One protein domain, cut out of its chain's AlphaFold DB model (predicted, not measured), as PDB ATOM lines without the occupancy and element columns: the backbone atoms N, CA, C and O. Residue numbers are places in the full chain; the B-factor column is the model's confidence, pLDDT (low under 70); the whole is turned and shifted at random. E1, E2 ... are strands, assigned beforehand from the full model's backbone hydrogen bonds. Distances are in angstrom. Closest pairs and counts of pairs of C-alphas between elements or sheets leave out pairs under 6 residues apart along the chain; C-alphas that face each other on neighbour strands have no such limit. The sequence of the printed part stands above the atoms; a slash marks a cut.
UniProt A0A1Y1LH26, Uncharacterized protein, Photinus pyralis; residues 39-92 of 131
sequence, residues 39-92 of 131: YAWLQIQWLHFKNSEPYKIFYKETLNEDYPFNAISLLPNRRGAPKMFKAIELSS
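Overview. This is residues 39 to 92 of the 131 residues of an uncharacterized protein of Photinus pyralis (UniProt A0A1Y1LH26). With little regular structure, this is a small sheet of strands E1, E2 and E3 with a long tail, residues 74 to 92, leading away from it; residues 77 to 82 and 86 to 92 stick out free. The 54 printed residues, 12 in named strands and no named helix, are all strand by class, ordered E1 - E2 - E3, antiparallel, a meander, each strand the antiparallel neighbour of the one before. The whole is loose, radius of gyration of the C-alphas 14.1 A, spans 39 by 22 by 20 A.

Along the chain. E1, residues 46 to 48, begins at C-alpha (108.296, 125.361, 79.132) and measures 6.6 A. E2, residues 56 to 60, measures 13.2 A. E3, residues 70 to 73, measures 10.2 A and ends at (114.501, 139.409, 74.680).

Arrangement. Hairpin E1 and E2 stands at 153 degrees, N 48 to O 58 at 2.8 A. Hairpin E2 and E3 stands at 151 degrees, N 59 to O 70 at 2.8 A. Edge strands E1 and E3 are apart.

Size, cuts and confidence. The C-alphas of Asp 66 and Ser 92 are farthest apart, 41.8 A. The printed part has no cut; both links are short. pLDDT is under 70 at residues 80 to 82 and 85.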
ATOM      1  N   TYR A  39     106.299 139.772  82.282       72.62
ATOM      2  CA  TYR A  39     106.217 138.324  82.096       72.62
ATOM      3  C   TYR A  39     105.759 137.645  83.391       72.62
ATOM      4  O   TYR A  39     106.366 137.840  84.451       72.62
ATOM      5  N   ALA A  40     104.697 136.845  83.314       82.50
ATOM      6  CA  ALA A  40     104.231 136.036  84.428       82.50
ATOM      7  C   ALA A  40     105.138 134.807  84.579       82.50
ATOM      8  O   ALA A  40     104.775 133.691  84.227       82.50
ATOM      9  N   TRP A  41     106.348 135.016  85.106       84.81
ATOM     10  CA  TRP A  41     107.381 133.977  85.229       84.81
ATOM     11  C   TRP A  41     106.895 132.687  85.900       84.81
ATOM     12  O   TRP A  41     107.375 131.611  85.567       84.81
ATOM     13  N   LEU A  42     105.934 132.796  86.821       88.44
ATOM     14  CA  LEU A  42     105.353 131.660  87.539       88.44
ATOM     15  C   LEU A  42     104.383 130.821  86.691       88.44
ATOM     16  O   LEU A  42     104.110 129.683  87.049       88.44
ATOM     17  N   GLN A  43     103.854 131.374  85.600       89.00
ATOM     18  CA  GLN A  43     102.935 130.679  84.692       89.00
ATOM     19  C   GLN A  43     103.676 129.926  83.584       89.00
ATOM     20  O   GLN A  43     103.093 129.079  82.911       89.00
ATOM     21  N   ILE A  44     104.969 130.202  83.401       91.38
ATOM     22  CA  ILE A  44     105.787 129.543  82.389       91.38
ATOM     23  C   ILE A  44     106.012 128.082  82.782       91.38
ATOM     24  O   ILE A  44     106.546 127.786  83.849       91.38
ATOM     25  N   GLN A  45     105.665 127.172  81.878       91.31
ATOM     26  CA  GLN A  45     105.845 125.733  82.067       91.31
ATOM     27  C   GLN A  45     107.006 125.193  81.231       91.31
ATOM     28  O   GLN A  45     107.671 124.242  81.633       91.31
ATOM     29  N   TRP A  46     107.256 125.793  80.063       93.19
ATOM     30  CA  TRP A  46     108.296 125.361  79.132       93.19
ATOM     31  C   TRP A  46     109.266 126.493  78.850       93.19
ATOM     32  O   TRP A  46     108.857 127.609  78.531       93.19
ATOM     33  N   LEU A  47     110.555 126.166  78.897       93.50
ATOM     34  CA  LEU A  47     111.647 127.036  78.484       93.50
ATOM     35  C   LEU A  47     112.461 126.336  77.403       93.50
ATOM     36  O   LEU A  47     112.840 125.173  77.540       93.50
ATOM     37  N   HIS A  48     112.747 127.061  76.332       92.44
ATOM     38  CA  HIS A  48     113.527 126.571  75.216       92.44
ATOM     39  C   HIS A  48     114.604 127.587  74.831       92.44
ATOM     40  O   HIS A  48     114.351 128.782  74.668       92.44
ATOM     41  N   PHE A  49     115.827 127.084  74.677       92.56
ATOM     42  CA  PHE A  49     117.015 127.871  74.372       92.56
ATOM     43  C   PHE A  49     117.617 127.374  73.064       92.56
ATOM     44  O   PHE A  49     117.780 126.169  72.864       92.56
ATOM     45  N   LYS A  50     117.962 128.305  72.174       91.31
ATOM     46  CA  LYS A  50     118.571 127.996  70.878       91.31
ATOM     47  C   LYS A  50     119.957 128.611  70.804       91.31
ATOM     48  O   LYS A  50     120.109 129.813  70.994       91.31
ATOM     49  N   ASN A  51     120.952 127.814  70.421       86.94
ATOM     50  CA  ASN A  51     122.321 128.306  70.223       86.94
ATOM     51  C   ASN A  51     122.416 129.375  69.117       86.94
ATOM     52  O   ASN A  51     123.317 130.209  69.151       86.94
ATOM     53  N   SER A  52     121.489 129.368  68.150       89.88
ATOM     54  CA  SER A  52     121.401 130.383  67.093       89.88
ATOM     55  C   SER A  52     120.932 131.750  67.602       89.88
ATOM     56  O   SER A  52     121.256 132.766  66.994       89.88
ATOM     57  N   GLU A  53     120.177 131.790  68.704       87.75
ATOM     58  CA  GLU A  53     119.546 132.999  69.239       87.75
ATOM     59  C   GLU A  53     119.842 133.139  70.742       87.75
ATOM     60  O   GLU A  53     118.951 132.981  71.575       87.75
ATOM     61  N   PRO A  54     121.092 133.465  71.119       84.62
ATOM     62  CA  PRO A  54     121.534 133.439  72.516       84.62
ATOM     63  C   PRO A  54     120.874 134.510  73.398       84.62
ATOM     64  O   PRO A  54     120.884 134.397  74.619       84.62
ATOM     65  N   TYR A  55     120.302 135.558  72.797       86.81
ATOM     66  CA  TYR A  55     119.638 136.655  73.511       86.81
ATOM     67  C   TYR A  55     118.128 136.496  73.606       86.81
ATOM     68  O   TYR A  55     117.442 137.475  73.893       86.81
ATOM     69  N   LYS A  56     117.595 135.310  73.325       90.81
ATOM     70  CA  LYS A  56     116.165 135.063  73.441       90.81
ATOM     71  C   LYS A  56     115.893 133.818  74.253       90.81
ATOM     72  O   LYS A  56     116.524 132.782  74.064       90.81
ATOM     73  N   ILE A  57     114.909 133.935  75.129       92.19
ATOM     74  CA  ILE A  57     114.310 132.802  75.817       92.19
ATOM     75  C   ILE A  57     112.976 132.534  75.146       92.19
ATOM     76  O   ILE A  57     112.121 133.417  75.119       92.19
ATOM     77  N   PHE A  58     112.797 131.333  74.607       93.69
ATOM     78  CA  PHE A  58     111.505 130.906  74.092       93.69
ATOM     79  C   PHE A  58     110.724 130.234  75.215       93.69
ATOM     80  O   PHE A  58     111.281 129.393  75.920       93.69
ATOM     81  N   TYR A  59     109.457 130.588  75.401       93.31
ATOM     82  CA  TYR A  59     108.650 130.040  76.485       93.31
ATOM     83  C   TYR A  59     107.213 129.723  76.069       93.31
ATOM     84  O   TYR A  59     106.702 130.282  75.098       93.31
ATOM     85  N   LYS A  60     106.572 128.820  76.814       93.75
ATOM     86  CA  LYS A  60     105.122 128.580  76.762       93.75
ATOM     87  C   LYS A  60     104.573 128.413  78.169       93.75
ATOM     88  O   LYS A  60     105.256 127.911  79.065       93.75
ATOM     89  N   GLU A  61     103.321 128.806  78.330       91.88
ATOM     90  CA  GLU A  61     102.551 128.649  79.569       91.88
ATOM     91  C   GLU A  61     101.694 127.376  79.553       91.88
ATOM     92  O   GLU A  61     101.122 127.000  80.569       91.88
ATOM     93  N   THR A  62     101.620 126.688  78.411       89.19
ATOM     94  CA  THR A  62     100.848 125.458  78.223       89.19
ATOM     95  C   THR A  62     101.771 124.256  78.005       89.19
ATOM     96  O   THR A  62     102.864 124.390  77.449       89.19
ATOM     97  N   LEU A  63     101.310 123.063  78.397       87.88
ATOM     98  CA  LEU A  63     101.969 121.783  78.088       87.88
ATOM     99  C   LEU A  63     101.642 121.257  76.680       87.88
ATOM    100  O   LEU A  63     102.093 120.174  76.322       87.88
ATOM    101  N   ASN A  64     100.829 121.972  75.898       89.62
ATOM    102  CA  ASN A  64     100.441 121.520  74.568       89.62
ATOM    103  C   ASN A  64     101.605 121.715  73.581       89.62
ATOM    104  O   ASN A  64     102.104 122.830  73.399       89.62
ATOM    105  N   GLU A  65     102.025 120.632  72.929       87.56
ATOM    106  CA  GLU A  65     103.138 120.632  71.977       87.56
ATOM    107  C   GLU A  65     102.859 121.527  70.763       87.56
ATOM    108  O   GLU A  65     103.754 122.267  70.336       87.56
ATOM    109  N   ASP A  66     101.608 121.547  70.292       90.38
ATOM    110  CA  ASP A  66     101.170 122.278  69.095       90.38
ATOM    111  C   ASP A  66     101.111 123.799  69.297       90.38
ATOM    112  O   ASP A  66     101.094 124.568  68.333       90.38
ATOM    113  N   TYR A  67     101.083 124.264  70.549       89.88
ATOM    114  CA  TYR A  67     101.006 125.694  70.840       89.88
ATOM    115  C   TYR A  67     102.330 126.386  70.468       89.88
ATOM    116  O   TYR A  67     103.386 125.833  70.747       89.88
ATOM    117  N   PRO A  68     102.364 127.573  69.846       90.69
ATOM    118  CA  PRO A  68     103.626 128.228  69.490       90.69
ATOM    119  C   PRO A  68     104.391 128.755  70.720       90.69
ATOM    120  O   PRO A  68     103.816 129.011  71.773       90.69
ATOM    121  N   PHE A  69     105.715 128.916  70.601       91.00
ATOM    122  CA  PHE A  69     106.535 129.550  71.643       91.00
ATOM    123  C   PHE A  69     106.473 131.079  71.549       91.00
ATOM    124  O   PHE A  69     106.682 131.641  70.474       91.00
ATOM    125  N   ASN A  70     106.325 131.738  72.696       90.62
ATOM    126  CA  ASN A  70     106.591 133.165  72.865       90.62
ATOM    127  C   ASN A  70     108.094 133.405  73.062       90.62
ATOM    128  O   ASN A  70     108.831 132.470  73.377       90.62
ATOM    129  N   ALA A  71     108.571 134.641  72.887       90.81
ATOM    130  CA  ALA A  71     109.990 134.977  73.015       90.81
ATOM    131  C   ALA A  71     110.223 136.184  73.932       90.81
ATOM    132  O   ALA A  71     109.620 137.235  73.749       90.81
ATOM    133  N   ILE A  72     111.156 136.041  74.875       89.00
ATOM    134  CA  ILE A  72     111.641 137.105  75.761       89.00
ATOM    135  C   ILE A  72     113.018 137.540  75.272       89.00
ATOM    136  O   ILE A  72     113.922 136.710  75.160       89.00
ATOM    137  N   SER A  73     113.196 138.835  75.014       87.69
ATOM    138  CA  SER A  73     114.501 139.409  74.680       87.69
ATOM    139  C   SER A  73     115.334 139.646  75.942       87.69
ATOM    140  O   SER A  73     114.904 140.322  76.874       87.69
ATOM    141  N   LEU A  74     116.556 139.116  75.956       83.81
ATOM    142  CA  LEU A  74     117.566 139.340  76.995       83.81
ATOM    143  C   LEU A  74     118.531 140.475  76.644       83.81
ATOM    144  O   LEU A  74     119.491 140.718  77.378       83.81
ATOM    145  N   LEU A  75     118.335 141.149  75.506       83.69
ATOM    146  CA  LEU A  75     119.203 142.257  75.132       83.69
ATOM    147  C   LEU A  75     119.103 143.365  76.189       83.69
ATOM    148  O   LEU A  75     118.001 143.770  76.566       83.69
ATOM    149  N   PRO A  76     120.242 143.889  76.673       74.56
ATOM    150  CA  PRO A  76     120.208 144.923  77.684       74.56
ATOM    151  C   PRO A  76     119.559 146.187  77.118       74.56
ATOM    152  O   PRO A  76     120.045 146.782  76.154       74.56
ATOM    153  N   ASN A  77     118.482 146.626  77.767       72.00
ATOM    154  CA  ASN A  77     117.775 147.857  77.415       72.00
ATOM    155  C   ASN A  77     118.445 149.117  78.023       72.00
ATOM    156  O   ASN A  77     118.131 150.254  77.680       72.00
ATOM    157  N   ARG A  78     119.413 148.945  78.938       75.19
ATOM    158  CA  ARG A  78     120.128 150.055  79.595       75.19
ATOM    159  C   ARG A  78     121.381 150.463  78.817       75.19
ATOM    160  O   ARG A  78     122.178 149.618  78.412       75.19
ATOM    161  N   ARG A  79     121.596 151.776  78.664       70.38
ATOM    162  CA  ARG A  79     122.833 152.334  78.089       70.38
ATOM    163  C   ARG A  79     124.029 151.961  78.980       70.38
ATOM    164  O   ARG A  79     123.994 152.227  80.175       70.38
ATOM    165  N   GLY A  80     125.064 151.353  78.392       68.94
ATOM    166  CA  GLY A  80     126.329 151.009  79.064       68.94
ATOM    167  C   GLY A  80     126.535 149.526  79.400       68.94
ATOM    168  O   GLY A  80     127.663 149.132  79.670       68.94
ATOM    169  N   ALA A  81     125.498 148.683  79.340       69.00
ATOM    170  CA  ALA A  81     125.665 147.243  79.539       69.00
ATOM    171  C   ALA A  81     126.220 146.559  78.267       69.00
ATOM    172  O   ALA A  81     125.794 146.908  77.157       69.00
ATOM    173  N   PRO A  82     127.138 145.579  78.392       68.88
ATOM    174  CA  PRO A  82     127.672 144.851  77.245       68.88
ATOM    175  C   PRO A  82     126.549 144.137  76.485       68.88
ATOM    176  O   PRO A  82     125.858 143.284  77.033       68.88
ATOM    177  N   LYS A  83     126.368 144.473  75.204       73.00
ATOM    178  CA  LYS A  83     125.360 143.826  74.340       73.00
ATOM    179  C   LYS A  83     125.791 142.442  73.853       73.00
ATOM    180  O   LYS A  83     124.952 141.677  73.397       73.00
ATOM    181  N   MET A  84     127.087 142.136  73.929       74.81
ATOM    182  CA  MET A  84     127.688 140.912  73.402       74.81
ATOM    183  C   MET A  84     128.188 140.023  74.549       74.81
ATOM    184  O   MET A  84     128.978 140.480  75.367       74.81
ATOM    185  N   PHE A  85     127.800 138.744  74.584       67.81
ATOM    186  CA  PHE A  85     128.209 137.775  75.609       67.81
ATOM    187  C   PHE A  85     129.713 137.545  75.535       67.81
ATOM    188  O   PHE A  85     130.378 137.455  76.555       67.81
ATOM    189  N   LYS A  86     130.265 137.548  74.314       73.50
ATOM    190  CA  LYS A  86     131.708 137.450  74.065       73.50
ATOM    191  C   LYS A  86     132.511 138.609  74.661       73.50
ATOM    192  O   LYS A  86     133.713 138.470  74.826       73.50
ATOM    193  N   ALA A  87     131.867 139.746  74.926       75.19
ATOM    194  CA  ALA A  87     132.511 140.904  75.536       75.19
ATOM    195  C   ALA A  87     132.463 140.865  77.072       75.19
ATOM    196  O   ALA A  87     133.033 141.742  77.712       75.19
ATOM    197  N   ILE A  88     131.771 139.886  77.667       79.31
ATOM    198  CA  ILE A  88     131.757 139.688  79.114       79.31
ATOM    199  C   ILE A  88     133.004 138.887  79.472       79.31
ATOM    200  O   ILE A  88     133.108 137.702  79.158       79.31
ATOM    201  N   GLU A  89     133.953 139.547  80.124       82.44
ATOM    202  CA  GLU A  89     135.111 138.878  80.698       82.44
ATOM    203  C   GLU A  89     134.650 138.037  81.895       82.44
ATOM    204  O   GLU A  89     134.252 138.562  82.936       82.44
ATOM    205  N   LEU A  90     134.640 136.715  81.722       83.12
ATOM    206  CA  LEU A  90     134.375 135.777  82.806       83.12
ATOM    207  C   LEU A  90     135.686 135.536  83.548       83.12
ATOM    208  O   LEU A  90     136.560 134.818  83.061       83.12
ATOM    209  N   SER A  91     135.831 136.132  84.729       84.62
ATOM    210  CA  SER A  91     136.931 135.779  85.618       84.62
ATOM    211  C   SER A  91     136.736 134.351  86.126       84.62
ATOM    212  O   SER A  91     135.625 133.932  86.467       84.62
ATOM    213  N   SER A  92     137.818 133.574  86.164       83.75
ATOM    214  CA  SER A  92     137.756 132.236  86.747       83.75
ATOM    215  C   SER A  92     137.430 132.364  88.233       83.75
ATOM    216  O   SER A  92     138.199 132.966  88.981       83.75
TER     217      SER A  92